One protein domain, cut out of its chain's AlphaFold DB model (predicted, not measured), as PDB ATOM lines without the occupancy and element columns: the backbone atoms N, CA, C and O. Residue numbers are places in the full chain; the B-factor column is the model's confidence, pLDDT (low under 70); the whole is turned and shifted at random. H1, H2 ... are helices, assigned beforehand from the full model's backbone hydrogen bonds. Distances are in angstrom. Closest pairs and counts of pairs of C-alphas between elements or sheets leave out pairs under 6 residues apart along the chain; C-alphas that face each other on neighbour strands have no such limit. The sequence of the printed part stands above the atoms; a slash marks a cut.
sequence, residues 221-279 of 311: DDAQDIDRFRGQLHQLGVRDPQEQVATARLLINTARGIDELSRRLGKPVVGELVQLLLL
ATOM      1  N   ASP A 221      -6.900 -27.514   2.429       70.50
ATOM      2  CA  ASP A 221      -7.611 -26.569   3.300       70.50
ATOM      3  C   ASP A 221      -7.366 -26.919   4.782       70.50
ATOM      4  O   ASP A 221      -7.089 -26.042   5.599       70.50
ATOM      5  N   ASP A 222      -7.348 -28.218   5.110       72.94
ATOM      6  CA  ASP A 222      -7.062 -28.706   6.465       72.94
ATOM      7  C   ASP A 222      -5.614 -28.387   6.895       72.94
ATOM      8  O   ASP A 222      -5.372 -28.047   8.053       72.94
ATOM      9  N   ALA A 223      -4.643 -28.437   5.976       77.38
ATOM     10  CA  ALA A 223      -3.254 -28.070   6.273       77.38
ATOM     11  C   ALA A 223      -3.111 -26.581   6.645       77.38
ATOM     12  O   ALA A 223      -2.408 -26.245   7.599       77.38
ATOM     13  N   GLN A 224      -3.822 -25.698   5.937       76.94
ATOM     14  CA  GLN A 224      -3.822 -24.262   6.218       76.94
ATOM     15  C   GLN A 224      -4.482 -23.938   7.567       76.94
ATOM     16  O   GLN A 224      -3.982 -23.093   8.318       76.94
ATOM     17  N   ASP A 225      -5.583 -24.618   7.894       73.56
ATOM     18  CA  ASP A 225      -6.264 -24.448   9.178       73.56
ATOM     19  C   ASP A 225      -5.397 -24.966  10.340       73.56
ATOM     20  O   ASP A 225      -5.287 -24.291  11.368       73.56
ATOM     21  N   ILE A 226      -4.687 -26.090  10.167       76.44
ATOM     22  CA  ILE A 226      -3.727 -26.599  11.162       76.44
ATOM     23  C   ILE A 226      -2.615 -25.578  11.426       76.44
ATOM     24  O   ILE A 226      -2.328 -25.287  12.587       76.44
ATOM     25  N   ASP A 227      -2.016 -24.994  10.384       78.00
ATOM     26  CA  ASP A 227      -0.954 -23.993  10.548       78.00
ATOM     27  C   ASP A 227      -1.454 -22.728  11.267       78.00
ATOM     28  O   ASP A 227      -0.752 -22.163  12.115       78.00
ATOM     29  N   ARG A 228      -2.698 -22.312  10.999       78.25
ATOM     30  CA  ARG A 228      -3.346 -21.202  11.708       78.25
ATOM     31  C   ARG A 228      -3.540 -21.514  13.193       78.25
ATOM     32  O   ARG A 228      -3.188 -20.683  14.034       78.25
ATOM     33  N   PHE A 229      -4.082 -22.686  13.529       78.88
ATOM     34  CA  PHE A 229      -4.285 -23.096  14.921       78.88
ATOM     35  C   PHE A 229      -2.964 -23.303  15.658       78.88
ATOM     36  O   PHE A 229      -2.858 -22.927  16.823       78.88
ATOM     37  N   ARG A 230      -1.922 -23.792  14.976       79.31
ATOM     38  CA  ARG A 230      -0.575 -23.930  15.542       79.31
ATOM     39  C   ARG A 230      -0.038 -22.591  16.053       79.31
ATOM     40  O   ARG A 230       0.451 -22.508  17.177       79.31
ATOM     41  N   GLY A 231      -0.203 -21.520  15.271       68.62
ATOM     42  CA  GLY A 231       0.177 -20.163  15.680       68.62
ATOM     43  C   GLY A 231      -0.601 -19.643  16.897       68.62
ATOM     44  O   GLY A 231      -0.027 -18.963  17.745       68.62
ATOM     45  N   GLN A 232      -1.884 -19.992  17.015       71.69
ATOM     46  CA  GLN A 232      -2.726 -19.608  18.157       71.69
ATOM     47  C   GLN A 232      -2.394 -20.413  19.422       71.69
ATOM     48  O   GLN A 232      -2.296 -19.841  20.504       71.69
ATOM     49  N   LEU A 233      -2.157 -21.719  19.296       71.06
ATOM     50  CA  LEU A 233      -1.775 -22.591  20.412       71.06
ATOM     51  C   LEU A 233      -0.393 -22.236  20.971       71.06
ATOM     52  O   LEU A 233      -0.207 -22.221  22.186       71.06
ATOM     53  N   HIS A 234       0.544 -21.843  20.103       76.00
ATOM     54  CA  HIS A 234       1.834 -21.299  20.527       76.00
ATOM     55  C   HIS A 234       1.675 -20.017  21.367       76.00
ATOM     56  O   HIS A 234       2.362 -19.846  22.373       76.00
ATOM     57  N   GLN A 235       0.736 -19.128  21.010       73.12
ATOM     58  CA  GLN A 235       0.425 -17.929  21.809       73.12
ATOM     59  C   GLN A 235      -0.234 -18.260  23.156       73.12
ATOM     60  O   GLN A 235      -0.076 -17.502  24.110       73.12
ATOM     61  N   LEU A 236      -0.931 -19.396  23.249       67.69
ATOM     62  CA  LEU A 236      -1.525 -19.914  24.485       67.69
ATOM     63  C   LEU A 236      -0.530 -20.695  25.361       67.69
ATOM     64  O   LEU A 236      -0.902 -21.172  26.429       67.69
ATOM     65  N   GLY A 237       0.736 -20.796  24.944       79.88
ATOM     66  CA  GLY A 237       1.803 -21.398  25.738       79.88
ATOM     67  C   GLY A 237       2.013 -22.896  25.518       79.88
ATOM     68  O   GLY A 237       2.877 -23.464  26.184       79.88
ATOM     69  N   VAL A 238       1.308 -23.525  24.571       82.12
ATOM     70  CA  VAL A 238       1.629 -24.891  24.125       82.12
ATOM     71  C   VAL A 238       2.942 -24.813  23.353       82.12
ATOM     72  O   VAL A 238       2.999 -24.150  22.319       82.12
ATOM     73  N   ARG A 239       4.022 -25.412  23.863       84.31
ATOM     74  CA  ARG A 239       5.372 -25.246  23.285       84.31
ATOM     75  C   ARG A 239       5.782 -26.371  22.345       84.31
ATOM     76  O   ARG A 239       6.578 -26.115  21.447       84.31
ATOM     77  N   ASP A 240       5.262 -27.576  22.548       91.12
ATOM     78  CA  ASP A 240       5.617 -28.725  21.725       91.12
ATOM     79  C   ASP A 240       4.896 -28.673  20.363       91.12
ATOM     80  O   ASP A 240       3.663 -28.637  20.318       91.12
ATOM     81  N   PRO A 241       5.625 -28.667  19.229       82.44
ATOM     82  CA  PRO A 241       5.017 -28.673  17.903       82.44
ATOM     83  C   PRO A 241       4.120 -29.888  17.639       82.44
ATOM     84  O   PRO A 241       3.158 -29.761  16.880       82.44
ATOM     85  N   GLN A 242       4.415 -31.055  18.228       85.44
ATOM     86  CA  GLN A 242       3.571 -32.240  18.041       85.44
ATOM     87  C   GLN A 242       2.254 -32.110  18.803       85.44
ATOM     88  O   GLN A 242       1.193 -32.311  18.208       85.44
ATOM     89  N   GLU A 243       2.308 -31.681  20.064       79.88
ATOM     90  CA  GLU A 243       1.126 -31.337  20.857       79.88
ATOM     91  C   GLU A 243       0.259 -30.284  20.150       79.88
ATOM     92  O   GLU A 243      -0.941 -30.486  19.982       79.88
ATOM     93  N   GLN A 244       0.857 -29.217  19.604       71.31
ATOM     94  CA  GLN A 244       0.108 -28.200  18.857       71.31
ATOM     95  C   GLN A 244      -0.621 -28.776  17.634       71.31
ATOM     96  O   GLN A 244      -1.757 -28.392  17.362       71.31
ATOM     97  N   VAL A 245       0.010 -29.683  16.876       77.31
ATOM     98  CA  VAL A 245      -0.615 -30.313  15.700       77.31
ATOM     99  C   VAL A 245      -1.735 -31.264  16.120       77.31
ATOM    100  O   VAL A 245      -2.793 -31.265  15.488       77.31
ATOM    101  N   ALA A 246      -1.534 -32.047  17.180       78.44
ATOM    102  CA  ALA A 246      -2.558 -32.938  17.716       78.44
ATOM    103  C   ALA A 246      -3.779 -32.144  18.207       78.44
ATOM    104  O   ALA A 246      -4.907 -32.429  17.800       78.44
ATOM    105  N   THR A 247      -3.557 -31.087  18.991       76.00
ATOM    106  CA  THR A 247      -4.621 -30.206  19.483       76.00
ATOM    107  C   THR A 247      -5.311 -29.457  18.341       76.00
ATOM    108  O   THR A 247      -6.537 -29.379  18.322       76.00
ATOM    109  N   ALA A 248      -4.573 -28.955  17.346       71.38
ATOM    110  CA  ALA A 248      -5.159 -28.301  16.175       71.38
ATOM    111  C   ALA A 248      -6.071 -29.249  15.379       71.38
ATOM    112  O   ALA A 248      -7.184 -28.874  15.012       71.38
ATOM    113  N   ARG A 249      -5.636 -30.497  15.149       77.94
ATOM    114  CA  ARG A 249      -6.449 -31.527  14.479       77.94
ATOM    115  C   ARG A 249      -7.706 -31.863  15.272       77.94
ATOM    116  O   ARG A 249      -8.776 -31.983  14.677       77.94
ATOM    117  N   LEU A 250      -7.586 -31.979  16.594       77.31
ATOM    118  CA  LEU A 250      -8.728 -32.199  17.476       77.31
ATOM    119  C   LEU A 250      -9.736 -31.052  17.344       77.31
ATOM    120  O   LEU A 250     -10.899 -31.309  17.062       77.31
ATOM    121  N   LEU A 251      -9.288 -29.796  17.440       72.50
ATOM    122  CA  LEU A 251     -10.153 -28.617  17.316       72.50
ATOM    123  C   LEU A 251     -10.874 -28.545  15.962       72.50
ATOM    124  O   LEU A 251     -12.067 -28.251  15.930       72.50
ATOM    125  N   ILE A 252     -10.185 -28.848  14.857       74.56
ATOM    126  CA  ILE A 252     -10.790 -28.890  13.514       74.56
ATOM    127  C   ILE A 252     -11.863 -29.982  13.438       74.56
ATOM    128  O   ILE A 252     -12.971 -29.725  12.964       74.56
ATOM    129  N   ASN A 253     -11.565 -31.185  13.935       78.00
ATOM    130  CA  ASN A 253     -12.508 -32.302  13.924       78.00
ATOM    131  C   ASN A 253     -13.717 -32.041  14.828       78.00
ATOM    132  O   ASN A 253     -14.847 -32.307  14.424       78.00
ATOM    133  N   THR A 254     -13.507 -31.466  16.014       76.56
ATOM    134  CA  THR A 254     -14.586 -31.075  16.925       76.56
ATOM    135  C   THR A 254     -15.447 -29.978  16.308       76.56
ATOM    136  O   THR A 254     -16.668 -30.099  16.308       76.56
ATOM    137  N   ALA A 255     -14.849 -28.945  15.707       72.00
ATOM    138  CA  ALA A 255     -15.595 -27.895  15.016       72.00
ATOM    139  C   ALA A 255     -16.416 -28.452  13.841       72.00
ATOM    140  O   ALA A 255     -17.568 -28.063  13.660       72.00
ATOM    141  N   ARG A 256     -15.860 -29.409  13.083       76.94
ATOM    142  CA  ARG A 256     -16.564 -30.108  11.999       76.94
ATOM    143  C   ARG A 256     -17.723 -30.953  12.532       76.94
ATOM    144  O   ARG A 256     -18.809 -30.910  11.964       76.94
ATOM    145  N   GLY A 257     -17.508 -31.675  13.631       75.19
ATOM    146  CA  GLY A 257     -18.550 -32.442  14.311       75.19
ATOM    147  C   GLY A 257     -19.689 -31.552  14.808       75.19
ATOM    148  O   GLY A 257     -20.853 -31.878  14.607       75.19
ATOM    149  N   ILE A 258     -19.363 -30.390  15.381       72.38
ATOM    150  CA  ILE A 258     -20.351 -29.417  15.859       72.38
ATOM    151  C   ILE A 258     -21.112 -28.766  14.695       72.38
ATOM    152  O   ILE A 258     -22.327 -28.614  14.795       72.38
ATOM    153  N   ASP A 259     -20.446 -28.399  13.594       71.31
ATOM    154  CA  ASP A 259     -21.106 -27.846  12.396       71.31
ATOM    155  C   ASP A 259     -22.067 -28.860  11.767       71.31
ATOM    156  O   ASP A 259     -23.210 -28.536  11.447       71.31
ATOM    157  N   GLU A 260     -21.637 -30.116  11.650       75.38
ATOM    158  CA  GLU A 260     -22.468 -31.192  11.117       75.38
ATOM    159  C   GLU A 260     -23.656 -31.500  12.039       75.38
ATOM    160  O   GLU A 260     -24.787 -31.630  11.571       75.38
ATOM    161  N   LEU A 261     -23.437 -31.538  13.355       67.31
ATOM    162  CA  LEU A 261     -24.509 -31.688  14.339       67.31
ATOM    163  C   LEU A 261     -25.491 -30.508  14.272       67.31
ATOM    164  O   LEU A 261     -26.705 -30.704  14.278       67.31
ATOM    165  N   SER A 262     -24.979 -29.286  14.121       71.31
ATOM    166  CA  SER A 262     -25.783 -28.073  13.953       71.31
ATOM    167  C   SER A 262     -26.621 -28.103  12.678       71.31
ATOM    168  O   SER A 262     -27.802 -27.743  12.706       71.31
ATOM    169  N   ARG A 263     -26.049 -28.597  11.576       72.75
ATOM    170  CA  ARG A 263     -26.746 -28.796  10.302       72.75
ATOM    171  C   ARG A 263     -27.859 -29.832  10.431       72.75
ATOM    172  O   ARG A 263     -28.960 -29.585   9.946       72.75
ATOM    173  N   ARG A 264     -27.597 -30.958  11.103       70.75
ATOM    174  CA  ARG A 264     -28.582 -32.036  11.309       70.75
ATOM    175  C   ARG A 264     -29.740 -31.611  12.205       70.75
ATOM    176  O   ARG A 264     -30.886 -31.914  11.896       70.75
ATOM    177  N   LEU A 265     -29.450 -30.880  13.279       74.38
ATOM    178  CA  LEU A 265     -30.464 -30.396  14.217       74.38
ATOM    179  C   LEU A 265     -31.209 -29.150  13.712       74.38
ATOM    180  O   LEU A 265     -32.201 -28.742  14.316       74.38
ATOM    181  N   GLY A 266     -30.739 -28.522  12.624       78.12
ATOM    182  CA  GLY A 266     -31.314 -27.288  12.079       78.12
ATOM    183  C   GLY A 266     -31.236 -26.102  13.046       78.12
ATOM    184  O   GLY A 266     -32.000 -25.144  12.916       78.12
ATOM    185  N   LYS A 267     -30.349 -26.175  14.045       69.31
ATOM    186  CA  LYS A 267     -30.206 -25.207  15.140       69.31
ATOM    187  C   LYS A 267     -28.725 -24.976  15.446       69.31
ATOM    188  O   LYS A 267     -27.932 -25.905  15.292       69.31
ATOM    189  N   PRO A 268     -28.321 -23.765  15.869       57.22
ATOM    190  CA  PRO A 268     -26.932 -23.457  16.208       57.22
ATOM    191  C   PRO A 268     -26.501 -24.185  17.490       57.22
ATOM    192  O   PRO A 268     -26.823 -23.754  18.591       57.22
ATOM    193  N   VAL A 269     -25.735 -25.268  17.348       60.22
ATOM    194  CA  VAL A 269     -25.305 -26.124  18.475       60.22
ATOM    195  C   VAL A 269     -24.176 -25.490  19.293       60.22
ATOM    196  O   VAL A 269     -24.056 -25.739  20.489       60.22
ATOM    197  N   VAL A 270     -23.384 -24.604  18.680       58.34
ATOM    198  CA  VAL A 270     -22.226 -23.954  19.321       58.34
ATOM    199  C   VAL A 270     -22.621 -23.217  20.608       58.34
ATOM    200  O   VAL A 270     -21.864 -23.233  21.573       58.34
ATOM    201  N   GLY A 271     -23.805 -22.595  20.643       50.97
ATOM    202  CA  GLY A 271     -24.268 -21.844  21.814       50.97
ATOM    203  C   GLY A 271     -24.559 -22.733  23.024       50.97
ATOM    204  O   GLY A 271     -24.157 -22.395  24.131       50.97
ATOM    205  N   GLU A 272     -25.204 -23.879  22.801       50.97
ATOM    206  CA  GLU A 272     -25.641 -24.797  23.862       50.97
ATOM    207  C   GLU A 272     -24.495 -25.695  24.349       50.97
ATOM    208  O   GLU A 272     -24.351 -25.928  25.545       50.97
ATOM    209  N   LEU A 273     -23.608 -26.126  23.447       52.34
ATOM    210  CA  LEU A 273     -22.479 -27.004  23.776       52.34
ATOM    211  C   LEU A 273     -21.372 -26.262  24.543       52.34
ATOM    212  O   LEU A 273     -20.810 -26.796  25.496       52.34
ATOM    213  N   VAL A 274     -21.108 -24.995  24.198       52.50
ATOM    214  CA  VAL A 274     -20.228 -24.125  24.998       52.50
ATOM    215  C   VAL A 274     -20.861 -23.822  26.360       52.50
ATOM    216  O   VAL A 274     -20.145 -23.774  27.355       52.50
ATOM    217  N   GLN A 275     -22.189 -23.673  26.440       45.75
ATOM    218  CA  GLN A 275     -22.886 -23.522  27.722       45.75
ATOM    219  C   GLN A 275     -22.737 -24.762  28.610       45.75
ATOM    220  O   GLN A 275     -22.449 -24.609  29.792       45.75
ATOM    221  N   LEU A 276     -22.869 -25.967  28.049       45.16
ATOM    222  CA  LEU A 276     -22.690 -27.231  28.772       45.16
ATOM    223  C   LEU A 276     -21.252 -27.410  29.281       45.16
ATOM    224  O   LEU A 276     -21.054 -27.705  30.457       45.16
ATOM    225  N   LEU A 277     -20.245 -27.125  28.446       46.50
ATOM    226  CA  LEU A 277     -18.831 -27.191  28.847       46.50
ATOM    227  C   LEU A 277     -18.459 -26.135  29.907       46.50
ATOM    228  O   LEU A 277     -17.606 -26.371  30.761       46.50
ATOM    229  N   LEU A 278     -19.097 -24.959  29.877       44.12
ATOM    230  CA  LEU A 278     -18.913 -23.923  30.901       44.12
ATOM    231  C   LEU A 278     -19.689 -24.219  32.196       44.12
ATOM    232  O   LEU A 278     -19.278 -23.758  33.262       44.12
ATOM    233  N   LEU A 279     -20.784 -24.983  32.124       45.75
ATOM    234  CA  LEU A 279     -21.550 -25.428  33.292       45.75
ATOM    235  C   LEU A 279     -20.787 -26.482  34.105       45.75
ATOM    236  O   LEU A 279     -20.766 -26.372  35.328       45.75
TER     237      LEU A 279
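AT A GLANCE: This is residues 221 to 279 of the 311 residues of an uncharacterized protein of Perkinsus chesapeaki (UniProt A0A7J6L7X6). One long helix, H2, makes the length of a loose, flat frame; the shorter H1 crosses its first part slantwise, and H3 meets it near its far end and turns away steeply, its residues 274 to 279 sticking out. H1 and H3 stay apart from each other, and the long helix H2 touches both of them. The printed part has 59 residues with three named helices, in the order H1, H2, H3 along the chain, and no named strand; the class is all helix. The whole is loose, with a radius of gyration of the C-alphas of 13.3 A, and the C-alphas span 37 by 29 by 13 A along their three main axes.

IN THESE COORDINATES: The printed part begins with H1, residues 221 to 235, which measures 22.0 A from its first to its last C-alpha. It starts at C-alpha 221, at (-7.611, -26.569, 3.300), and ends at C-alpha 235, at (0.425, -17.929, 21.809). Five residues, 236 to 240, form the link to the next helix. H2, residues 241 to 265, is the longest helix by residues, with 25 of them. It measures 35.7 A from C-alpha 241 at (5.017, -28.673, 17.903) to C-alpha 265 at (-30.464, -30.396, 14.217), and the fall in x from one end to the other shows the way it runs. Three residues, 266 to 268, lie between H2 and the last helix. H3, residues 269 to 279, has 11 residues and measures 15.3 A. Its last C-alpha, that of Leu 279, is at (-21.550, -25.428, 33.292).

HOW THE PARTS SIT: H1 and H2 touch, with 15 pairs of C-alphas within 8 A. Their closest C-alphas are those of Phe 229 and Ala 248, 5.4 A apart. The two helices stand at a steep tilt of 60 degrees and run opposite ways, and their centres are 12.2 A apart. H2 touches H1 with residues 241 to 252 alone. Farther along, H2 touches H3 with residues 258 to 262 alone, in 6 pairs of C-alphas within 8 A. The closest C-alphas of H2 and H3 are those of Ser 262 and Val 269, 4.9 A apart. H2 and H3 also stand at a steep tilt of 60 degrees and run opposite ways, with their centres 15.0 A apart. H1 and H3 are apart, with no C-alpha of the one within 8 A of the other. Residues 274 to 279, which belong to H3, stand free. In H1, H2 and H3 every pair of backbone O of residue i and N of residue i+4 is within hydrogen-bond range.

THE WHOLE: The two C-alphas farthest apart are those of Arg 239 and Gly 266, at 38.4 A. The first and last printed C-alphas, those of Asp 221 and Leu 279, are 33.1 A apart. The radius of gyration of the C-alphas is 1.29 times the 10.4 A of a compact globule of 59 residues. The printed part has no cut; in the full chain of 311 residues it begins at residue 221 and ends at residue 279. Both links, H1 to H2 and H2 to H3, are tight, and no link is long. The mean pLDDT of the printed part is 70.6. It is 75 in H1, 75 in H2 and 50 in H3. The 16 printed residues under 70, where the model's confidence is low, are residues 231, 236 and 261 and residues 267 to 279.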